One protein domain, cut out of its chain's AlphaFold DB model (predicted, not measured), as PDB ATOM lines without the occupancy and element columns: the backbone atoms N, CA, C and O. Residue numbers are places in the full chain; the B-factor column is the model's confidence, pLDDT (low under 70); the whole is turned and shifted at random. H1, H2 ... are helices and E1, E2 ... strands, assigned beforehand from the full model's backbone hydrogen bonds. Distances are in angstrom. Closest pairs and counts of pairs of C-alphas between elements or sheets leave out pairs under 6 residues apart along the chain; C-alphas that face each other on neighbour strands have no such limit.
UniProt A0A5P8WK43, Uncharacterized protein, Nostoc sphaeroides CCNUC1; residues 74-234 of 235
ATOM      1  N   GLN A  74      -4.633   0.289 -42.359       95.75
ATOM      2  CA  GLN A  74      -5.410   1.532 -42.404       95.75
ATOM      3  C   GLN A  74      -6.884   1.273 -42.088       95.75
ATOM      4  O   GLN A  74      -7.468   1.934 -41.226       95.75
ATOM      5  N   GLN A  75      -7.485   0.258 -42.714       94.06
ATOM      6  CA  GLN A  75      -8.869  -0.118 -42.430       94.06
ATOM      7  C   GLN A  75      -9.054  -0.552 -40.966       94.06
ATOM      8  O   GLN A  75     -10.061  -0.217 -40.337       94.06
ATOM      9  N   ALA A  76      -8.096  -1.289 -40.393       96.12
ATOM     10  CA  ALA A  76      -8.138  -1.676 -38.983       96.12
ATOM     11  C   ALA A  76      -8.075  -0.459 -38.049       96.12
ATOM     12  O   ALA A  76      -8.854  -0.373 -37.094       96.12
ATOM     13  N   ARG A  77      -7.210   0.512 -38.350       96.38
ATOM     14  CA  ARG A  77      -7.087   1.767 -37.597       96.38
ATOM     15  C   ARG A  77      -8.328   2.633 -37.701       96.38
ATOM     16  O   ARG A  77      -8.812   3.081 -36.665       96.38
ATOM     17  N   CYS A  78      -8.898   2.790 -38.894       95.06
ATOM     18  CA  CYS A  78     -10.145   3.525 -39.092       95.06
ATOM     19  C   CYS A  78     -11.297   2.898 -38.283       95.06
ATOM     20  O   CYS A  78     -11.996   3.594 -37.549       95.06
ATOM     21  N   ARG A  79     -11.434   1.560 -38.282       95.12
ATOM     22  CA  ARG A  79     -12.421   0.861 -37.432       95.12
ATOM     23  C   ARG A  79     -12.197   1.093 -35.934       95.12
ATOM     24  O   ARG A  79     -13.166   1.258 -35.189       95.12
ATOM     25  N   ASN A  80     -10.943   1.081 -35.483       96.94
ATOM     26  CA  ASN A  80     -10.602   1.339 -34.082       96.94
ATOM     27  C   ASN A  80     -10.916   2.786 -33.689       96.94
ATOM     28  O   ASN A  80     -11.529   3.007 -32.644       96.94
ATOM     29  N   LEU A  81     -10.571   3.744 -34.550       96.62
ATOM     30  CA  LEU A  81     -10.892   5.152 -34.362       96.62
ATOM     31  C   LEU A  81     -12.406   5.369 -34.319       96.62
ATOM     32  O   LEU A  81     -12.902   5.978 -33.380       96.62
ATOM     33  N   ASN A  82     -13.155   4.792 -35.259       96.38
ATOM     34  CA  ASN A  82     -14.614   4.858 -35.281       96.38
ATOM     35  C   ASN A  82     -15.230   4.343 -33.968       96.38
ATOM     36  O   ASN A  82     -16.121   4.974 -33.409       96.38
ATOM     37  N   ARG A  83     -14.721   3.228 -33.427       96.44
ATOM     38  CA  ARG A  83     -15.159   2.684 -32.129       96.44
ATOM     39  C   ARG A  83     -14.811   3.600 -30.954       96.44
ATOM     40  O   ARG A  83     -15.554   3.651 -29.977       96.44
ATOM     41  N   GLN A  84     -13.660   4.262 -30.998       96.94
ATOM     42  CA  GLN A  84     -13.271   5.218 -29.966       96.94
ATOM     43  C   GLN A  84     -14.174   6.455 -30.018       96.94
ATOM     44  O   GLN A  84     -14.759   6.821 -29.002       96.94
ATOM     45  N   LEU A  85     -14.355   7.035 -31.206       97.44
ATOM     46  CA  LEU A  85     -15.218   8.192 -31.431       97.44
ATOM     47  C   LEU A  85     -16.676   7.896 -31.062       97.44
ATOM     48  O   LEU A  85     -17.308   8.727 -30.421       97.44
ATOM     49  N   SER A  86     -17.185   6.690 -31.334       96.25
ATOM     50  CA  SER A  86     -18.549   6.314 -30.941       96.25
ATOM     51  C   SER A  86     -18.767   6.273 -29.429       96.25
ATOM     52  O   SER A  86     -19.900   6.370 -28.969       96.25
ATOM     53  N   ARG A  87     -17.702   6.079 -28.641       96.50
ATOM     54  CA  ARG A  87     -17.760   6.135 -27.172       96.50
ATOM     55  C   ARG A  87     -17.628   7.563 -26.658       96.50
ATOM     56  O   ARG A  87     -18.217   7.879 -25.633       96.50
ATOM     57  N   SER A  88     -16.849   8.394 -27.348       96.25
ATOM     58  CA  SER A  88     -16.626   9.795 -26.980       96.25
ATOM     59  C   SER A  88     -17.759  10.728 -27.409       96.25
ATOM     60  O   SER A  88     -17.935  11.758 -26.773       96.25
ATOM     61  N   CYS A  89     -18.510  10.379 -28.459       96.56
ATOM     62  CA  CYS A  89     -19.586  11.194 -29.031       96.56
ATOM     63  C   CYS A  89     -20.867  10.359 -29.254       96.56
ATOM     64  O   CYS A  89     -21.322  10.205 -30.396       96.56
ATOM     65  N   PRO A  90     -21.429   9.733 -28.207       96.12
ATOM     66  CA  PRO A  90     -22.439   8.683 -28.350       96.12
ATOM     67  C   PRO A  90     -23.738   9.151 -29.018       96.12
ATOM     68  O   PRO A  90     -24.328   8.388 -29.782       96.12
ATOM     69  N   SER A  91     -24.178  10.386 -28.783       96.31
ATOM     70  CA  SER A  91     -25.434  10.914 -29.337       96.31
ATOM     71  C   SER A  91     -25.292  11.196 -30.824       96.31
ATOM     72  O   SER A  91     -26.179  10.873 -31.606       96.31
ATOM     73  N   LEU A  92     -24.140  11.724 -31.250       95.62
ATOM     74  CA  LEU A  92     -23.839  11.902 -32.672       95.62
ATOM     75  C   LEU A  92     -23.867  10.554 -33.412       95.62
ATOM     76  O   LEU A  92     -24.442  10.450 -34.496       95.62
ATOM     77  N   PHE A  93     -23.297   9.512 -32.797       96.25
ATOM     78  CA  PHE A  93     -23.254   8.161 -33.359       96.25
ATOM     79  C   PHE A  93     -24.583   7.396 -33.278       96.25
ATOM     80  O   PHE A  93     -24.756   6.414 -34.000       96.25
ATOM     81  N   SER A  94     -25.509   7.812 -32.411       95.19
ATOM     82  CA  SER A  94     -26.824   7.181 -32.282       95.19
ATOM     83  C   SER A  94     -27.818   7.700 -33.322       95.19
ATOM     84  O   SER A  94     -28.649   6.929 -33.798       95.19
ATOM     85  N   VAL A  95     -27.730   8.983 -33.696       95.06
ATOM     86  CA  VAL A  95     -28.714   9.626 -34.586       95.06
ATOM     87  C   VAL A  95     -28.285   9.697 -36.049       95.06
ATOM     88  O   VAL A  95     -29.143   9.794 -36.927       95.06
ATOM     89  N   LEU A  96     -26.981   9.672 -36.342       92.75
ATOM     90  CA  LEU A  96     -26.504   9.645 -37.723       92.75
ATOM     91  C   LEU A  96     -26.535   8.215 -38.292       92.75
ATOM     92  O   LEU A  96     -26.207   7.261 -37.586       92.75
ATOM     93  N   PRO A  97     -26.870   8.039 -39.586       89.25
ATOM     94  CA  PRO A  97     -26.771   6.742 -40.247       89.25
ATOM     95  C   PRO A  97     -25.356   6.163 -40.156       89.25
ATOM     96  O   PRO A  97     -24.370   6.868 -40.387       89.25
ATOM     97  N   LYS A  98     -25.257   4.861 -39.869       88.38
ATOM     98  CA  LYS A  98     -23.972   4.173 -39.671       88.38
ATOM     99  C   LYS A  98     -23.061   4.265 -40.891       88.38
ATOM    100  O   LYS A  98     -21.856   4.431 -40.718       88.38
ATOM    101  N   GLU A  99     -23.619   4.200 -42.102       86.94
ATOM    102  CA  GLU A  99     -22.831   4.325 -43.333       86.94
ATOM    103  C   GLU A  99     -22.181   5.710 -43.438       86.94
ATOM    104  O   GLU A  99     -21.025   5.826 -43.833       86.94
ATOM    105  N   LYS A 100     -22.892   6.768 -43.023       87.44
ATOM    106  CA  LYS A 100     -22.356   8.136 -43.038       87.44
ATOM    107  C   LYS A 100     -21.260   8.335 -41.996       87.44
ATOM    108  O   LYS A 100     -20.279   9.011 -42.280       87.44
ATOM    109  N   LEU A 101     -21.409   7.744 -40.810       89.25
ATOM    110  CA  LEU A 101     -20.427   7.877 -39.729       89.25
ATOM    111  C   LEU A 101     -19.068   7.295 -40.108       89.25
ATOM    112  O   LEU A 101     -18.056   7.954 -39.898       89.25
ATOM    113  N   PHE A 102     -19.041   6.100 -40.705       91.31
ATOM    114  CA  PHE A 102     -17.777   5.512 -41.146       91.31
ATOM    115  C   PHE A 102     -17.090   6.388 -42.204       91.31
ATOM    116  O   PHE A 102     -15.898   6.661 -42.082       91.31
ATOM    117  N   ASN A 103     -17.861   6.907 -43.167       92.06
ATOM    118  CA  ASN A 103     -17.340   7.822 -44.181       92.06
ATOM    119  C   ASN A 103     -16.787   9.110 -43.556       92.06
ATOM    120  O   ASN A 103     -15.716   9.548 -43.950       92.06
ATOM    121  N   PHE A 104     -17.445   9.685 -42.540       94.31
ATOM    122  CA  PHE A 104     -16.908  10.856 -41.837       94.31
ATOM    123  C   PHE A 104     -15.588  10.574 -41.132       94.31
ATOM    124  O   PHE A 104     -14.713  11.433 -41.111       94.31
ATOM    125  N   VAL A 105     -15.430   9.394 -40.530       96.00
ATOM    126  CA  VAL A 105     -14.172   9.025 -39.871       96.00
ATOM    127  C   VAL A 105     -13.056   8.852 -40.902       96.00
ATOM    128  O   VAL A 105     -11.946   9.330 -40.682       96.00
ATOM    129  N   GLU A 106     -13.350   8.221 -42.039       94.62
ATOM    130  CA  GLU A 106     -12.391   8.080 -43.137       94.62
ATOM    131  C   GLU A 106     -12.025   9.432 -43.773       94.62
ATOM    132  O   GLU A 106     -10.843   9.711 -43.988       94.62
ATOM    133  N   GLU A 107     -13.010  10.294 -44.038       94.50
ATOM    134  CA  GLU A 107     -12.790  11.660 -44.525       94.50
ATOM    135  C   GLU A 107     -11.951  12.466 -43.530       94.50
ATOM    136  O   GLU A 107     -10.990  13.120 -43.935       94.50
ATOM    137  N   PHE A 108     -12.237  12.348 -42.231       95.56
ATOM    138  CA  PHE A 108     -11.465  12.992 -41.175       95.56
ATOM    139  C   PHE A 108     -10.005  12.530 -41.185       95.56
ATOM    140  O   PHE A 108      -9.120  13.372 -41.264       95.56
ATOM    141  N   CYS A 109      -9.720  11.221 -41.204       94.62
ATOM    142  CA  CYS A 109      -8.341  10.705 -41.273       94.62
ATOM    143  C   CYS A 109      -7.548  11.207 -42.492       94.62
ATOM    144  O   CYS A 109      -6.320  11.336 -42.435       94.62
ATOM    145  N   ASN A 110      -8.240  11.476 -43.598       92.88
ATOM    146  CA  ASN A 110      -7.650  12.006 -44.821       92.88
ATOM    147  C   ASN A 110      -7.576  13.541 -44.851       92.88
ATOM    148  O   ASN A 110      -6.899  14.098 -45.717       92.88
ATOM    149  N   SER A 111      -8.228  14.236 -43.921       91.62
ATOM    150  CA  SER A 111      -8.237  15.692 -43.873       91.62
ATOM    151  C   SER A 111      -7.044  16.246 -43.082       91.62
ATOM    152  O   SER A 111      -6.478  15.566 -42.219       91.62
ATOM    153  N   PRO A 112      -6.647  17.510 -43.324       89.06
ATOM    154  CA  PRO A 112      -5.681  18.202 -42.473       89.06
ATOM    155  C   PRO A 112      -6.108  18.286 -40.997       89.06
ATOM    156  O   PRO A 112      -5.241  18.322 -40.124       89.06
ATOM    157  N   ASP A 113      -7.412  18.266 -40.708       90.56
ATOM    158  CA  ASP A 113      -7.968  18.450 -39.357       90.56
ATOM    159  C   ASP A 113      -7.662  17.282 -38.409       90.56
ATOM    160  O   ASP A 113      -7.701  17.441 -37.188       90.56
ATOM    161  N   PHE A 114      -7.342  16.101 -38.945       93.50
ATOM    162  CA  PHE A 114      -6.866  14.975 -38.137       93.50
ATOM    163  C   PHE A 114      -5.438  15.189 -37.631       93.50
ATOM    164  O   PHE A 114      -5.082  14.738 -36.544       93.50
ATOM    165  N   TRP A 115      -4.623  15.896 -38.416       89.06
ATOM    166  CA  TRP A 115      -3.194  16.081 -38.166       89.06
ATOM    167  C   TRP A 115      -2.891  17.358 -37.384       89.06
ATOM    168  O   TRP A 115      -1.867  17.437 -36.707       89.06
ATOM    169  N   VAL A 116      -3.776  18.352 -37.463       88.75
ATOM    170  CA  VAL A 116      -3.656  19.617 -36.736       88.75
ATOM    171  C   VAL A 116      -4.588  19.602 -35.533       88.75
ATOM    172  O   VAL A 116      -5.799  19.445 -35.662       88.75
ATOM    173  N   LEU A 117      -4.032  19.788 -34.338       87.06
ATOM    174  CA  LEU A 117      -4.818  19.860 -33.111       87.06
ATOM    175  C   LEU A 117      -5.538  21.217 -33.015       87.06
ATOM    176  O   LEU A 117      -4.960  22.190 -32.536       87.06
ATOM    177  N   TRP A 118      -6.787  21.279 -33.481       90.50
ATOM    178  CA  TRP A 118      -7.640  22.469 -33.395       90.50
ATOM    179  C   TRP A 118      -8.398  22.563 -32.070       90.50
ATOM    180  O   TRP A 118      -8.546  23.644 -31.513       90.50
ATOM    181  N   GLY A 119      -8.885  21.432 -31.573       92.44
ATOM    182  CA  GLY A 119      -9.587  21.289 -30.309       92.44
ATOM    183  C   GLY A 119      -8.703  20.742 -29.196       92.44
ATOM    184  O   GLY A 119      -7.491  20.582 -29.316       92.44
ATOM    185  N   ARG A 120      -9.329  20.437 -28.065       95.62
ATOM    186  CA  ARG A 120      -8.653  19.946 -26.860       95.62
ATOM    187  C   ARG A 120      -8.449  18.435 -26.891       95.62
ATOM    188  O   ARG A 120      -7.562  17.926 -26.210       95.62
ATOM    189  N   THR A 121      -9.270  17.724 -27.663       96.25
ATOM    190  CA  THR A 121      -9.260  16.262 -27.803       96.25
ATOM    191  C   THR A 121      -9.420  15.853 -29.264       96.25
ATOM    192  O   THR A 121      -9.958  16.610 -30.069       96.25
ATOM    193  N   LEU A 122      -9.030  14.618 -29.602       96.12
ATOM    194  CA  LEU A 122      -9.252  14.060 -30.943       96.12
ATOM    195  C   LEU A 122     -10.745  13.982 -31.307       96.12
ATOM    196  O   LEU A 122     -11.115  14.225 -32.451       96.12
ATOM    197  N   ALA A 123     -11.605  13.671 -30.336       97.62
ATOM    198  CA  ALA A 123     -13.051  13.639 -30.540       97.62
ATOM    199  C   ALA A 123     -13.639  15.043 -30.765       97.62
ATOM    200  O   ALA A 123     -14.524  15.205 -31.600       97.62
ATOM    201  N   GLU A 124     -13.100  16.074 -30.107       97.75
ATOM    202  CA  GLU A 124     -13.471  17.466 -30.386       97.75
ATOM    203  C   GLU A 124     -12.993  17.919 -31.777       97.75
ATOM    204  O   GLU A 124     -13.771  18.542 -32.496       97.75
ATOM    205  N   ASN A 125     -11.783  17.535 -32.211       97.19
ATOM    206  CA  ASN A 125     -11.330  17.742 -33.596       97.19
ATOM    207  C   ASN A 125     -12.271  17.084 -34.612       97.19
ATOM    208  O   ASN A 125     -12.660  17.714 -35.594       97.19
ATOM    209  N   PHE A 126     -12.644  15.824 -34.377       97.69
ATOM    210  CA  PHE A 126     -13.590  15.113 -35.235       97.69
ATOM    211  C   PHE A 126     -14.933  15.847 -35.301       97.69
ATOM    212  O   PHE A 126     -15.482  16.050 -36.381       97.69
ATOM    213  N   CYS A 127     -15.443  16.308 -34.157       97.88
ATOM    214  CA  CYS A 127     -16.681  17.074 -34.099       97.88
ATOM    215  C   CYS A 127     -16.592  18.408 -34.848       97.88
ATOM    216  O   CYS A 127     -17.561  18.772 -35.509       97.88
ATOM    217  N   LEU A 128     -15.461  19.123 -34.789       97.12
ATOM    218  CA  LEU A 128     -15.227  20.338 -35.586       97.12
ATOM    219  C   LEU A 128     -15.295  20.028 -37.084       97.12
ATOM    220  O   LEU A 128     -16.033  20.685 -37.818       97.12
ATOM    221  N   HIS A 129     -14.582  18.987 -37.519       96.06
ATOM    222  CA  HIS A 129     -14.575  18.540 -38.910       96.06
ATOM    223  C   HIS A 129     -15.995  18.213 -39.407       96.06
ATOM    224  O   HIS A 129     -16.464  18.755 -40.411       96.06
ATOM    225  N   VAL A 130     -16.722  17.390 -38.647       96.69
ATOM    226  CA  VAL A 130     -18.101  16.991 -38.959       96.69
ATOM    227  C   VAL A 130     -19.064  18.181 -38.909       96.69
ATOM    228  O   VAL A 130     -19.940  18.291 -39.765       96.69
ATOM    229  N   HIS A 131     -18.898  19.105 -37.958       96.81
ATOM    230  CA  HIS A 131     -19.706  20.321 -37.854       96.81
ATOM    231  C   HIS A 131     -19.619  21.173 -39.123       96.81
ATOM    232  O   HIS A 131     -20.658  21.565 -39.662       96.81
ATOM    233  N   TYR A 132     -18.408  21.445 -39.618       95.25
ATOM    234  CA  TYR A 132     -18.228  22.245 -40.828       95.25
ATOM    235  C   TYR A 132     -18.825  21.562 -42.056       95.25
ATOM    236  O   TYR A 132     -19.536  22.207 -42.829       95.25
ATOM    237  N   TRP A 133     -18.607  20.255 -42.202       94.38
ATOM    238  CA  TRP A 133     -19.173  19.493 -43.312       94.38
ATOM    239  C   TRP A 133     -20.705  19.506 -43.288       94.38
ATOM    240  O   TRP A 133     -21.340  19.835 -44.286       94.38
ATOM    241  N   LEU A 134     -21.319  19.204 -42.139       95.19
ATOM    242  CA  LEU A 134     -22.778  19.168 -41.999       95.19
ATOM    243  C   LEU A 134     -23.405  20.552 -42.187       95.19
ATOM    244  O   LEU A 134     -24.475  20.652 -42.785       95.19
ATOM    245  N   SER A 135     -22.730  21.610 -41.731       95.19
ATOM    246  CA  SER A 135     -23.172  22.992 -41.949       95.19
ATOM    247  C   SER A 135     -23.190  23.340 -43.438       95.19
ATOM    248  O   SER A 135     -24.162  23.916 -43.917       95.19
ATOM    249  N   ALA A 136     -22.161  22.934 -44.190       94.56
ATOM    250  CA  ALA A 136     -22.089  23.152 -45.636       94.56
ATOM    251  C   ALA A 136     -23.159  22.376 -46.427       94.56
ATOM    252  O   ALA A 136     -23.504  22.769 -47.536       94.56
ATOM    253  N   GLN A 137     -23.688  21.289 -45.861       93.56
ATOM    254  CA  GLN A 137     -24.774  20.490 -46.442       93.56
ATOM    255  C   GLN A 137     -26.166  20.913 -45.946       93.56
ATOM    256  O   GLN A 137     -27.131  20.180 -46.154       93.56
ATOM    257  N   GLU A 138     -26.273  22.046 -45.244       93.81
ATOM    258  CA  GLU A 138     -27.523  22.557 -44.660       93.81
ATOM    259  C   GLU A 138     -28.186  21.577 -43.666       93.81
ATOM    260  O   GLU A 138     -29.381  21.640 -43.375       93.81
ATOM    261  N   LEU A 139     -27.398  20.676 -43.069       93.94
ATOM    262  CA  LEU A 139     -27.840  19.712 -42.058       93.94
ATOM    263  C   LEU A 139     -27.694  20.300 -40.647       93.94
ATOM    264  O   LEU A 139     -27.014  19.739 -39.783       93.94
ATOM    265  N   GLY A 140     -28.346  21.446 -40.424       94.81
ATOM    266  CA  GLY A 140     -28.133  22.312 -39.259       94.81
ATOM    267  C   GLY A 140     -28.255  21.603 -37.907       94.81
ATOM    268  O   GLY A 140     -27.348  21.721 -37.085       94.81
ATOM    269  N   PHE A 141     -29.306  20.800 -37.691       96.12
ATOM    270  CA  PHE A 141     -29.491  20.062 -36.433       96.12
ATOM    271  C   PHE A 141     -28.280  19.181 -36.098       96.12
ATOM    272  O   PHE A 141     -27.749  19.231 -34.989       96.12
ATOM    273  N   PHE A 142     -27.809  18.395 -37.068       96.38
ATOM    274  CA  PHE A 142     -26.685  17.487 -36.856       96.38
ATOM    275  C   PHE A 142     -25.366  18.247 -36.695       96.38
ATOM    276  O   PHE A 142     -24.524  17.836 -35.900       96.38
ATOM    277  N   ALA A 143     -25.194  19.375 -37.390       96.94
ATOM    278  CA  ALA A 143     -24.038  20.244 -37.196       96.94
ATOM    279  C   ALA A 143     -23.991  20.818 -35.769       96.94
ATOM    280  O   ALA A 143     -22.928  20.871 -35.146       96.94
ATOM    281  N   GLN A 144     -25.140  21.221 -35.226       96.94
ATOM    282  CA  GLN A 144     -25.267  21.717 -33.854       96.94
ATOM    283  C   GLN A 144     -25.052  20.603 -32.819       96.94
ATOM    284  O   GLN A 144     -24.432  20.829 -31.781       96.94
ATOM    285  N   LEU A 145     -25.498  19.382 -33.120       97.31
ATOM    286  CA  LEU A 145     -25.217  18.211 -32.293       97.31
ATOM    287  C   LEU A 145     -23.724  17.857 -32.274       97.31
ATOM    288  O   LEU A 145     -23.181  17.590 -31.206       97.31
ATOM    289  N   ALA A 146     -23.044  17.902 -33.425       97.75
ATOM    290  CA  ALA A 146     -21.596  17.707 -33.485       97.75
ATOM    291  C   ALA A 146     -20.873  18.738 -32.608       97.75
ATOM    292  O   ALA A 146     -20.001  18.385 -31.821       97.75
ATOM    293  N   ARG A 147     -21.305  20.002 -32.656       97.81
ATOM    294  CA  ARG A 147     -20.802  21.047 -31.760       97.81
ATOM    295  C   ARG A 147     -21.017  20.719 -30.277       97.81
ATOM    296  O   ARG A 147     -20.081  20.864 -29.496       97.81
ATOM    297  N   LEU A 148     -22.217  20.283 -29.888       97.69
ATOM    298  CA  LEU A 148     -22.521  19.902 -28.504       97.69
ATOM    299  C   LEU A 148     -21.589  18.786 -28.005       97.69
ATOM    300  O   LEU A 148     -20.941  18.945 -26.974       97.69
ATOM    301  N   GLU A 149     -21.486  17.688 -28.754       97.62
ATOM    302  CA  GLU A 149     -20.625  16.544 -28.415       97.62
ATOM    303  C   GLU A 149     -19.140  16.928 -28.382       97.62
ATOM    304  O   GLU A 149     -18.393  16.497 -27.502       97.62
ATOM    305  N   GLY A 150     -18.713  17.803 -29.295       97.69
ATOM    306  CA  GLY A 150     -17.357  18.339 -29.314       97.69
ATOM    307  C   GLY A 150     -17.015  19.120 -28.047       97.69
ATOM    308  O   GLY A 150     -15.980  18.852 -27.432       97.69
ATOM    309  N   ILE A 151     -17.903  20.026 -27.619       97.25
ATOM    310  CA  ILE A 151     -17.743  20.783 -26.370       97.25
ATOM    311  C   ILE A 151     -17.733  19.835 -25.167       97.25
ATOM    312  O   ILE A 151     -16.841  19.945 -24.331       97.25
ATOM    313  N   ILE A 152     -18.669  18.879 -25.087       96.69
ATOM    314  CA  ILE A 152     -18.719  17.895 -23.992       96.69
ATOM    315  C   ILE A 152     -17.392  17.133 -23.899       96.69
ATOM    316  O   ILE A 152     -16.795  17.074 -22.823       96.69
ATOM    317  N   SER A 153     -16.894  16.597 -25.016       96.81
ATOM    318  CA  SER A 153     -15.631  15.852 -25.059       96.81
ATOM    319  C   SER A 153     -14.431  16.708 -24.636       96.81
ATOM    320  O   SER A 153     -13.596  16.279 -23.831       96.81
ATOM    321  N   GLY A 154     -14.340  17.928 -25.170       96.38
ATOM    322  CA  GLY A 154     -13.262  18.865 -24.872       96.38
ATOM    323  C   GLY A 154     -13.246  19.300 -23.407       96.38
ATOM    324  O   GLY A 154     -12.220  19.164 -22.734       96.38
ATOM    325  N   LEU A 155     -14.393  19.756 -22.904       95.12
ATOM    326  CA  LEU A 155     -14.561  20.270 -21.545       95.12
ATOM    327  C   LEU A 155     -14.350  19.179 -20.489       95.12
ATOM    328  O   LEU A 155     -13.728  19.437 -19.463       95.12
ATOM    329  N   SER A 156     -14.798  17.946 -20.765       94.94
ATOM    330  CA  SER A 156     -14.592  16.790 -19.875       94.94
ATOM    331  C   SER A 156     -13.117  16.466 -19.649       94.94
ATOM    332  O   SER A 156     -12.737  16.000 -18.578       94.94
ATOM    333  N   SER A 157     -12.289  16.677 -20.673       94.94
ATOM    334  CA  SER A 157     -10.886  16.258 -20.654       94.94
ATOM    335  C   SER A 157      -9.951  17.384 -20.226       94.94
ATOM    336  O   SER A 157      -8.967  17.145 -19.530       94.94
ATOM    337  N   PHE A 158     -10.235  18.610 -20.665       95.25
ATOM    338  CA  PHE A 158      -9.356  19.760 -20.482       95.25
ATOM    339  C   PHE A 158     -10.170  21.042 -20.246       95.25
ATOM    340  O   PHE A 158     -10.218  21.908 -21.125       95.25
ATOM    341  N   PRO A 159     -10.797  21.184 -19.067       93.44
ATOM    342  CA  PRO A 159     -11.689  22.305 -18.779       93.44
ATOM    343  C   PRO A 159     -10.984  23.666 -18.750       93.44
ATOM    344  O   PRO A 159     -11.602  24.676 -19.062       93.44
ATOM    345  N   ASP A 160      -9.686  23.683 -18.445       92.62
ATOM    346  CA  ASP A 160      -8.886  24.911 -18.363       92.62
ATOM    347  C   ASP A 160      -8.315  25.356 -19.722       92.62
ATOM    348  O   ASP A 160      -7.692  26.415 -19.827       92.62
ATOM    349  N   LYS A 161      -8.474  24.544 -20.780       93.62
ATOM    350  CA  LYS A 161      -8.016  24.902 -22.128       93.62
ATOM    351  C   LYS A 161      -9.081  25.729 -22.855       93.62
ATOM    352  O   LYS A 161     -10.267  25.424 -22.727       93.62
ATOM    353  N   PRO A 162      -8.673  26.722 -23.670       91.94
ATOM    354  CA  PRO A 162      -9.612  27.539 -24.426       91.94
ATOM    355  C   PRO A 162     -10.460  26.680 -25.368       91.94
ATOM    356  O   PRO A 162      -9.968  25.719 -25.966       91.94
ATOM    357  N   SER A 163     -11.736  27.045 -25.495       93.50
ATOM    358  CA  SER A 163     -12.654  26.394 -26.428       93.50
ATOM    359  C   SER A 163     -12.287  26.750 -27.872       93.50
ATOM    360  O   SER A 163     -12.055  27.928 -28.158       93.50
ATOM    361  N   PRO A 164     -12.268  25.777 -28.798       94.12
ATOM    362  CA  PRO A 164     -12.126  26.061 -30.223       94.12
ATOM    363  C   PRO A 164     -13.435  26.562 -30.856       94.12
ATOM    364  O   PRO A 164     -13.449  26.976 -32.014       94.12
ATOM    365  N   TRP A 165     -14.552  26.498 -30.126       94.50
ATOM    366  CA  TRP A 165     -15.875  26.827 -30.637       94.50
ATOM    367  C   TRP A 165     -16.183  28.321 -30.468       94.50
ATOM    368  O   TRP A 165     -15.808  28.922 -29.462       94.50
ATOM    369  N   PRO A 166     -16.940  28.937 -31.393       86.56
ATOM    370  CA  PRO A 166     -17.352  30.334 -31.265       86.56
ATOM    371  C   PRO A 166     -18.409  30.498 -30.163       86.56
ATOM    372  O   PRO A 166     -19.603  30.329 -30.413       86.56
ATOM    373  N   LEU A 167     -17.996  30.780 -28.930       79.44
ATOM    374  CA  LEU A 167     -18.900  30.863 -27.776       79.44
ATOM    375  C   LEU A 167     -19.818  32.092 -27.829       79.44
ATOM    376  O   LEU A 167     -19.457  33.145 -28.356       79.44
ATOM    377  N   ALA A 168     -21.021  31.958 -27.266       75.44
ATOM    378  CA  ALA A 168     -21.915  33.095 -27.099       75.44
ATOM    379  C   ALA A 168     -21.313  34.077 -26.082       75.44
ATOM    380  O   ALA A 168     -20.883  33.681 -25.004       75.44
ATOM    381  N   THR A 169     -21.339  35.373 -26.395       62.97
ATOM    382  CA  THR A 169     -20.866  36.448 -25.501       62.97
ATOM    383  C   THR A 169     -21.773  36.678 -24.294       62.97
ATOM    384  O   THR A 169     -21.460  37.489 -23.423       62.97
ATOM    385  N   SER A 170     -22.929  36.012 -24.242       57.78
ATOM    386  CA  SER A 170     -23.904  36.240 -23.188       57.78
ATOM    387  C   SER A 170     -23.488  35.584 -21.880       57.78
ATOM    388  O   SER A 170     -23.078  34.426 -21.874       57.78
ATOM    389  N   THR A 171     -23.697  36.308 -20.786       62.09
ATOM    390  CA  THR A 171     -23.500  35.837 -19.417       62.09
ATOM    391  C   THR A 171     -24.196  34.496 -19.174       62.09
ATOM    392  O   THR A 171     -25.368  34.311 -19.521       62.09
ATOM    393  N   VAL A 172     -23.444  33.557 -18.593       65.31
ATOM    394  CA  VAL A 172     -23.979  32.317 -18.017       65.31
ATOM    395  C   VAL A 172     -25.067  32.716 -17.012       65.31
ATOM    396  O   VAL A 172     -24.831  33.642 -16.233       65.31
ATOM    397  N   PRO A 173     -26.259  32.093 -17.026       65.19
ATOM    398  CA  PRO A 173     -27.274  32.373 -16.020       65.19
ATOM    399  C   PRO A 173     -26.710  32.196 -14.604       65.19
ATOM    400  O   PRO A 173     -26.028  31.209 -14.334       65.19
ATOM    401  N   ASP A 174     -27.037  33.116 -13.692       60.75
ATOM    402  CA  ASP A 174     -26.598  33.128 -12.279       60.75
ATOM    403  C   ASP A 174     -27.252  32.021 -11.414       60.75
ATOM    404  O   ASP A 174     -27.433  32.148 -10.191       60.75
ATOM    405  N   GLU A 175     -27.639  30.917 -12.051       62.75
ATOM    406  CA  GLU A 175     -28.272  29.766 -11.429       62.75
ATOM    407  C   GLU A 175     -27.290  29.026 -10.517       62.75
ATOM    408  O   GLU A 175     -26.117  28.817 -10.840       62.75
ATOM    409  N   VAL A 176     -27.792  28.587  -9.359       59.38
ATOM    410  CA  VAL A 176     -27.012  27.897  -8.315       59.38
ATOM    411  C   VAL A 176     -26.271  26.675  -8.867       59.38
ATOM    412  O   VAL A 176     -25.164  26.385  -8.420       59.38
ATOM    413  N   MET A 177     -26.845  26.004  -9.871       66.50
ATOM    414  CA  MET A 177     -26.273  24.811 -10.496       66.50
ATOM    415  C   MET A 177     -24.909  25.068 -11.156       66.50
ATOM    416  O   MET A 177     -24.059  24.183 -11.147       66.50
ATOM    417  N   PHE A 178     -24.670  26.276 -11.675       76.38
ATOM    418  CA  PHE A 178     -23.444  26.605 -12.412       76.38
ATOM    419  C   PHE A 178     -22.432  27.408 -11.591       76.38
ATOM    420  O   PHE A 178     -21.276  27.507 -11.993       76.38
ATOM    421  N   ARG A 179     -22.818  27.929 -10.416       74.50
ATOM    422  CA  ARG A 179     -21.928  28.749  -9.565       74.50
ATOM    423  C   ARG A 179     -20.655  28.033  -9.128       74.50
ATOM    424  O   ARG A 179     -19.637  28.683  -8.933       74.50
ATOM    425  N   ASN A 180     -20.724  26.712  -8.976       84.44
ATOM    426  CA  ASN A 180     -19.596  25.883  -8.551       84.44
ATOM    427  C   ASN A 180     -19.001  25.061  -9.703       84.44
ATOM    428  O   ASN A 180     -18.215  24.150  -9.450       84.44
ATOM    429  N   ALA A 181     -19.396  25.319 -10.953       90.00
ATOM    430  CA  ALA A 181     -18.829  24.614 -12.093       90.00
ATOM    431  C   ALA A 181     -17.339  24.964 -12.243       90.00
ATOM    432  O   ALA A 181     -16.946  26.120 -12.105       90.00
ATOM    433  N   LYS A 182     -16.509  23.960 -12.550       91.75
ATOM    434  CA  LYS A 182     -15.083  24.155 -12.857       91.75
ATOM    435  C   LYS A 182     -14.901  24.962 -14.142       91.75
ATOM    436  O   LYS A 182     -14.010  25.794 -14.223       91.75
ATOM    437  N   ALA A 183     -15.751  24.710 -15.132       92.50
ATOM    438  CA  ALA A 183     -15.791  25.443 -16.385       92.50
ATOM    439  C   ALA A 183     -17.195  25.357 -16.994       92.50
ATOM    440  O   ALA A 183     -17.929  24.388 -16.768       92.50
ATOM    441  N   VAL A 184     -17.563  26.388 -17.753       92.75
ATOM    442  CA  VAL A 184     -18.861  26.503 -18.419       92.75
ATOM    443  C   VAL A 184     -18.651  27.033 -19.829       92.75
ATOM    444  O   VAL A 184     -17.943  28.017 -20.029       92.75
ATOM    445  N   GLU A 185     -19.306  26.409 -20.797       93.44
ATOM    446  CA  GLU A 185     -19.383  26.880 -22.174       93.44
ATOM    447  C   GLU A 185     -20.840  27.067 -22.584       93.44
ATOM    448  O   GLU A 185     -21.708  26.258 -22.254       93.44
ATOM    449  N   VAL A 186     -21.112  28.151 -23.313       93.12
ATOM    450  CA  VAL A 186     -22.464  28.509 -23.751       93.12
ATOM    451  C   VAL A 186     -22.468  28.801 -25.241       93.12
ATOM    452  O   VAL A 186     -21.599  29.510 -25.753       93.12
ATOM    453  N   PHE A 187     -23.481  28.296 -25.943       94.06
ATOM    454  CA  PHE A 187     -23.726  28.663 -27.332       94.06
ATOM    455  C   PHE A 187     -25.207  28.746 -27.683       94.06
ATOM    456  O   PHE A 187     -26.054  28.160 -27.014       94.06
ATOM    457  N   THR A 188     -25.520  29.484 -28.746       93.62
ATOM    458  CA  THR A 188     -26.881  29.582 -29.280       93.62
ATOM    459  C   THR A 188     -27.126  28.492 -30.316       93.62
ATOM    460  O   THR A 188     -26.293  28.289 -31.200       93.62
ATOM    461  N   SER A 189     -28.284  27.842 -30.229       94.62
ATOM    462  CA  SER A 189     -28.743  26.800 -31.141       94.62
ATOM    463  C   SER A 189     -30.152  27.081 -31.649       94.62
ATOM    464  O   SER A 189     -30.981  27.608 -30.916       94.62
ATOM    465  N   GLU A 190     -30.444  26.700 -32.891       95.56
ATOM    466  CA  GLU A 190     -31.804  26.735 -33.459       95.56
ATOM    467  C   GLU A 190     -32.634  25.511 -33.052       95.56
ATOM    468  O   GLU A 190     -33.802  25.386 -33.413       95.56
ATOM    469  N   TRP A 191     -32.037  24.604 -32.279       95.94
ATOM    470  CA  TRP A 191     -32.682  23.420 -31.731       95.94
ATOM    471  C   TRP A 191     -32.344  23.255 -30.262       95.94
ATOM    472  O   TRP A 191     -31.318  23.721 -29.768       95.94
ATOM    473  N   ARG A 192     -33.202  22.537 -29.553       93.31
ATOM    474  CA  ARG A 192     -33.058  22.350 -28.114       93.31
ATOM    475  C   ARG A 192     -31.856  21.484 -27.725       93.31
ATOM    476  O   ARG A 192     -31.299  21.684 -26.650       93.31
ATOM    477  N   LEU A 193     -31.495  20.533 -28.590       95.19
ATOM    478  CA  LEU A 193     -30.422  19.529 -28.461       95.19
ATOM    479  C   LEU A 193     -30.448  18.622 -27.217       95.19
ATOM    480  O   LEU A 193     -29.708  17.650 -27.192       95.19
ATOM    481  N   ILE A 194     -31.296  18.882 -26.227       94.19
ATOM    482  CA  ILE A 194     -31.590  17.992 -25.098       94.19
ATOM    483  C   ILE A 194     -33.098  17.951 -24.875       94.19
ATOM    484  O   ILE A 194     -33.780  18.936 -25.156       94.19
ATOM    485  N   ASP A 195     -33.646  16.842 -24.394       92.31
ATOM    486  CA  ASP A 195     -35.093  16.727 -24.180       92.31
ATOM    487  C   ASP A 195     -35.569  17.377 -22.862       92.31
ATOM    488  O   ASP A 195     -34.853  18.154 -22.220       92.31
ATOM    489  N   MET A 196     -36.836  17.146 -22.495       88.38
ATOM    490  CA  MET A 196     -37.423  17.642 -21.238       88.38
ATOM    491  C   MET A 196     -36.792  17.028 -19.991       88.38
ATOM    492  O   MET A 196     -36.781  17.686 -18.954       88.38
ATOM    493  N   ASP A 197     -36.232  15.828 -20.112       89.56
ATOM    494  CA  ASP A 197     -35.606  15.090 -19.018       89.56
ATOM    495  C   ASP A 197     -34.090  15.352 -18.952       89.56
ATOM    496  O   ASP A 197     -33.380  14.723 -18.166       89.56
ATOM    497  N   GLY A 198     -33.575  16.263 -19.789       88.56
ATOM    498  CA  GLY A 198     -32.152  16.585 -19.882       88.56
ATOM    499  C   GLY A 198     -31.324  15.520 -20.603       88.56
ATOM    500  O   GLY A 198     -30.099  15.514 -20.481       88.56
ATOM    501  N   ARG A 199     -31.954  14.608 -21.352       92.75
ATOM    502  CA  ARG A 199     -31.235  13.575 -22.106       92.75
ATOM    503  C   ARG A 199     -30.749  14.133 -23.434       92.75
ATOM    504  O   ARG A 199     -31.443  14.901 -24.103       92.75
ATOM    505  N   LEU A 200     -29.554  13.700 -23.822       94.31
ATOM    506  CA  LEU A 200     -28.978  13.983 -25.131       94.31
ATOM    507  C   LEU A 200     -29.788  13.304 -26.258       94.31
ATOM    508  O   LEU A 200     -30.619  12.428 -25.985       94.31
ATOM    509  N   PRO A 201     -29.568  13.686 -27.529       95.25
ATOM    510  CA  PRO A 201     -30.324  13.136 -28.643       95.25
ATOM    511  C   PRO A 201     -30.134  11.624 -28.807       95.25
ATOM    512  O   PRO A 201     -29.023  11.096 -28.799       95.25
ATOM    513  N   HIS A 202     -31.250  10.938 -29.010       95.25
ATOM    514  CA  HIS A 202     -31.350   9.513 -29.286       95.25
ATOM    515  C   HIS A 202     -32.453   9.301 -30.337       95.25
ATOM    516  O   HIS A 202     -33.385  10.107 -30.399       95.25
ATOM    517  N   PRO A 203     -32.418   8.231 -31.154       94.38
ATOM    518  CA  PRO A 203     -33.500   7.936 -32.096       94.38
ATOM    519  C   PRO A 203     -34.913   8.019 -31.492       94.38
ATOM    520  O   PRO A 203     -35.828   8.512 -32.146       94.38
ATOM    521  N   ASP A 204     -35.069   7.629 -30.224       94.12
ATOM    522  CA  ASP A 204     -36.366   7.598 -29.534       94.12
ATOM    523  C   ASP A 204     -36.930   8.985 -29.173       94.12
ATOM    524  O   ASP A 204     -38.142   9.126 -29.017       94.12
ATOM    525  N   ASN A 205     -36.084  10.013 -29.027       94.00
ATOM    526  CA  ASN A 205     -36.513  11.372 -28.658       94.00
ATOM    527  C   ASN A 205     -36.294  12.410 -29.775       94.00
ATOM    528  O   ASN A 205     -36.692  13.566 -29.628       94.00
ATOM    529  N   LEU A 206     -35.726  12.006 -30.916       93.31
ATOM    530  CA  LEU A 206     -35.303  12.916 -31.983       93.31
ATOM    531  C   LEU A 206     -36.449  13.772 -32.545       93.31
ATOM    532  O   LEU A 206     -36.270  14.963 -32.790       93.31
ATOM    533  N   SER A 207     -37.647  13.202 -32.693       92.88
ATOM    534  CA  SER A 207     -38.824  13.918 -33.209       92.88
ATOM    535  C   SER A 207     -39.216  15.134 -32.362       92.88
ATOM    536  O   SER A 207     -39.709  16.121 -32.903       92.88
ATOM    537  N   GLN A 208     -38.951  15.099 -31.053       91.31
ATOM    538  CA  GLN A 208     -39.237  16.200 -30.129       91.31
ATOM    539  C   GLN A 208     -38.187  17.317 -30.217       91.31
ATOM    540  O   GLN A 208     -38.475  18.471 -29.908       91.31
ATOM    541  N   LEU A 209     -36.967  16.974 -30.635       93.19
ATOM    542  CA  LEU A 209     -35.813  17.876 -30.675       93.19
ATOM    543  C   LEU A 209     -35.668  18.608 -32.011       93.19
ATOM    544  O   LEU A 209     -35.015  19.649 -32.066       93.19
ATOM    545  N   LEU A 210     -36.276  18.078 -33.075       92.19
ATOM    546  CA  LEU A 210     -36.208  18.630 -34.431       92.19
ATOM    547  C   LEU A 210     -37.108  19.853 -34.656       92.19
ATOM    548  O   LEU A 210     -37.063  20.436 -35.737       92.19
ATOM    549  N   ILE A 211     -37.900  20.260 -33.661       90.12
ATOM    550  CA  ILE A 211     -38.734  21.462 -33.734       90.12
ATOM    551  C   ILE A 211     -37.820  22.696 -33.630       90.12
ATOM    552  O   ILE A 211     -37.209  22.892 -32.575       90.12
ATOM    553  N   PRO A 212     -37.710  23.530 -34.682       90.81
ATOM    554  CA  PRO A 212     -36.817  24.681 -34.651       90.81
ATOM    555  C   PRO A 212     -37.308  25.740 -33.663       90.81
ATOM    556  O   PRO A 212     -38.457  26.182 -33.717       90.81
ATOM    557  N   SER A 213     -36.419  26.176 -32.778       92.06
ATOM    558  CA  SER A 213     -36.549  27.411 -32.009       92.06
ATOM    559  C   SER A 213     -35.209  27.798 -31.393       92.06
ATOM    560  O   SER A 213     -34.374  26.945 -31.098       92.06
ATOM    561  N   THR A 214     -35.004  29.083 -31.132       93.81
ATOM    562  CA  THR A 214     -33.738  29.570 -30.579       93.81
ATOM    563  C   THR A 214     -33.583  29.189 -29.105       93.81
ATOM    564  O   THR A 214     -34.433  29.497 -28.270       93.81
ATOM    565  N   HIS A 215     -32.467  28.548 -28.777       92.88
ATOM    566  CA  HIS A 215     -32.088  28.140 -27.431       92.88
ATOM    567  C   HIS A 215     -30.657  28.570 -27.120       92.88
ATOM    568  O   HIS A 215     -29.801  28.618 -28.001       92.88
ATOM    569  N   LYS A 216     -30.376  28.829 -25.846       92.44
ATOM    570  CA  LYS A 216     -29.023  28.810 -25.296       92.44
ATOM    571  C   LYS A 216     -28.759  27.432 -24.724       92.44
ATOM    572  O   LYS A 216     -29.502  26.977 -23.858       92.44
ATOM    573  N   ILE A 217     -27.700  26.802 -25.202       93.88
ATOM    574  CA  ILE A 217     -27.186  25.539 -24.695       93.88
ATOM    575  C   ILE A 217     -26.045  25.863 -23.745       93.88
ATOM    576  O   ILE A 217     -25.124  26.592 -24.111       93.88
ATOM    577  N   ILE A 218     -26.135  25.350 -22.526       93.62
ATOM    578  CA  ILE A 218     -25.175  25.577 -21.449       93.62
ATOM    579  C   ILE A 218     -24.572  24.219 -21.113       93.62
ATOM    580  O   ILE A 218     -25.302  23.304 -20.740       93.62
ATOM    581  N   ILE A 219     -23.258  24.083 -21.254       94.44
ATOM    582  CA  ILE A 219     -22.514  22.885 -20.863       94.44
ATOM    583  C   ILE A 219     -21.596  23.261 -19.714       94.44
ATOM    584  O   ILE A 219     -20.799  24.188 -19.833       94.44
ATOM    585  N   ALA A 220     -21.703  22.540 -18.606       93.75
ATOM    586  CA  ALA A 220     -20.909  22.782 -17.415       93.75
ATOM    587  C   ALA A 220     -20.254  21.491 -16.936       93.75
ATOM    588  O   ALA A 220     -20.884  20.433 -16.924       93.75
ATOM    589  N   ILE A 221     -19.003  21.600 -16.496       94.38
ATOM    590  CA  ILE A 221     -18.316  20.542 -15.755       94.38
ATOM    591  C   ILE A 221     -18.338  20.870 -14.263       94.38
ATOM    592  O   ILE A 221     -17.924  21.950 -13.838       94.38
ATOM    593  N   LEU A 222     -18.835  19.944 -13.453       92.38
ATOM    594  CA  LEU A 222     -18.956  20.108 -12.009       92.38
ATOM    595  C   LEU A 222     -17.662  19.687 -11.277       92.38
ATOM    596  O   LEU A 222     -16.761  19.089 -11.877       92.38
ATOM    597  N   PRO A 223     -17.516  19.995  -9.971       90.75
ATOM    598  CA  PRO A 223     -16.313  19.657  -9.211       90.75
ATOM    599  C   PRO A 223     -15.972  18.163  -9.167       90.75
ATOM    600  O   PRO A 223     -14.792  17.812  -9.104       90.75
ATOM    601  N   ASP A 224     -16.980  17.299  -9.256       90.69
ATOM    602  CA  ASP A 224     -16.855  15.838  -9.329       90.69
ATOM    603  C   ASP A 224     -16.532  15.316 -10.743       90.69
ATOM    604  O   ASP A 224     -16.496  14.107 -10.963       90.69
ATOM    605  N   CYS A 225     -16.267  16.223 -11.690       87.88
ATOM    606  CA  CYS A 225     -16.013  15.951 -13.105       87.88
ATOM    607  C   CYS A 225     -17.221  15.406 -13.883       87.88
ATOM    608  O   CYS A 225     -17.055  14.964 -15.020       87.88
ATOM    609  N   SER A 226     -18.432  15.462 -13.322       92.00
ATOM    610  CA  SER A 226     -19.645  15.201 -14.093       92.00
ATOM    611  C   SER A 226     -19.943  16.361 -15.050       92.00
ATOM    612  O   SER A 226     -19.659  17.527 -14.755       92.00
ATOM    613  N   ILE A 227     -20.509  16.039 -16.216       92.50
ATOM    614  CA  ILE A 227     -20.986  17.026 -17.188       92.50
ATOM    615  C   ILE A 227     -22.491  17.182 -17.035       92.50
ATOM    616  O   ILE A 227     -23.232  16.201 -17.031       92.50
ATOM    617  N   THR A 228     -22.939  18.429 -16.967       92.12
ATOM    618  CA  THR A 228     -24.348  18.801 -17.054       92.12
ATOM    619  C   THR A 228     -24.571  19.631 -18.308       92.12
ATOM    620  O   THR A 228     -23.799  20.545 -18.601       92.12
ATOM    621  N   VAL A 229     -25.649  19.328 -19.029       93.38
ATOM    622  CA  VAL A 229     -26.114  20.113 -20.173       93.38
ATOM    623  C   VAL A 229     -27.504  20.644 -19.857       93.38
ATOM    624  O   VAL A 229     -28.387  19.886 -19.464       93.38
ATOM    625  N   ALA A 230     -27.696  21.944 -20.038       91.94
ATOM    626  CA  ALA A 230     -28.978  22.610 -19.885       91.94
ATOM    627  C   ALA A 230     -29.326  23.400 -21.148       91.94
ATOM    628  O   ALA A 230     -28.460  23.779 -21.941       91.94
ATOM    629  N   THR A 231     -30.617  23.651 -21.334       91.25
ATOM    630  CA  THR A 231     -31.152  24.383 -22.480       91.25
ATOM    631  C   THR A 231     -32.148  25.414 -21.988       91.25
ATOM    632  O   THR A 231     -33.018  25.117 -21.170       91.25
ATOM    633  N   MET A 232     -32.016  26.638 -22.481       89.81
ATOM    634  CA  MET A 232     -32.901  27.743 -22.144       89.81
ATOM    635  C   MET A 232     -33.426  28.353 -23.433       89.81
ATOM    636  O   MET A 232     -32.649  28.803 -24.273       89.81
ATOM    637  N   LYS A 233     -34.748  28.384 -23.598       88.56
ATOM    638  CA  LYS A 233     -35.370  29.029 -24.755       88.56
ATOM    639  C   LYS A 233     -35.081  30.533 -24.727       88.56
ATOM    640  O   LYS A 233     -35.235  31.174 -23.689       88.56
ATOM    641  N   VAL A 234     -34.656  31.083 -25.860       86.94
ATOM    642  CA  VAL A 234     -34.485  32.529 -26.040       86.94
ATOM    643  C   VAL A 234     -35.814  33.079 -26.547       86.94
ATOM    644  O   VAL A 234     -36.308  32.617 -27.575       86.94
TER     645      VAL A 234
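AT A GLANCE: This is residues 74 to 234 of the 235 residues of an uncharacterized protein of Nostoc sphaeroides CCNUC1 (UniProt A0A5P8WK43). A small twisted sheet, E1 E2 E3, makes a wall toward one end, with the long helix H6 along one of its faces and in the middle of the domain. On the side of H6 away from the sheet, H5 runs back beside it and H2 packs on it, with H1, H3 and H4 farther out at the other end; short H7 grazes the sheet. The printed part has 161 residues, with eight named helices and three strands, in the order H1 to H7, E1, H8, E2, E3; the sheet runs E1 E2 E3, antiparallel throughout, and the class is mixed, helices and strands. It is compact, with a radius of gyration of the C-alphas of 15.3 A and spans of 48 by 34 by 25 A.

HOW THE PARTS SIT: Begin at inner strand E2, residues 215 to 221, between edge strands E1, residues 183 to 189, and E3, residues 227 to 233. Look for N 187 and O 217 at 3.0 A, and, across the hairpin E2 and E3, N 218 and O 230 at 2.9 A. The sheet is twisted, its C-alphas up to 4.3 A off the best plane. H6, residues 140 to 157, is on one face, two layers, a helix over a sheet; its height over the sheet is 9.2 A, and it runs along the strands, at 11 degrees to E2 on the local plane. H7, residues 176 to 179, only grazes the sheet with residues 177 to 179. H5, residues 122 to 136, forms a helical hairpin with H6 at a shallow tilt of 15 degrees, opposite ways; the closest C-alphas, of Glu 124 and Gly 150, are 4.1 A apart. H5 is the hub, and touches H3, residues 98 to 110, at Phe 126 and Phe 108, C-alphas 6.7 A apart, and H4, residues 112 to 115, at His 129 and Asp 113, 6.6 A apart. H2, residues 90 to 95, touches H6 at Leu 92 and Ala 146, C-alphas 6.3 A apart. H1, residues 74 to 88, touches H3 with residues 78 to 82 alone, the closest C-alphas those of Asn 82 and Val 105, 6.2 A apart. H8, residues 206 to 209, is close to but not clearly touching H2. H2, H3, H5 and H6 have every O i to N i+4 pair within hydrogen-bond range, H1 has 10 of 11, and H4, H7 and H8 are too short for one.

IN THESE COORDINATES: Find C-alpha 140 at (-28.133, 22.312, -39.259); from there H6 runs 26.1 A to C-alpha 157. H1 begins at C-alpha 74, (-5.410, 1.532, -42.404), and spans 20.8 A; H5 spans 21.5 A and H3 18.8 A. E1 measures 19.7 A, E2 19.6 A, and E3 20.2 A, ending at C-alpha 233, (-35.370, 29.029, -24.755).

THE WHOLE: The C-alphas farthest apart, of Gln 74 and Asp 174, are 48.5 A apart. The printed part has no cut; its long links are H6 to H7, 18 residues, and E1 to H8, 16. Confidence is low, under 70, at residues 169 to 177.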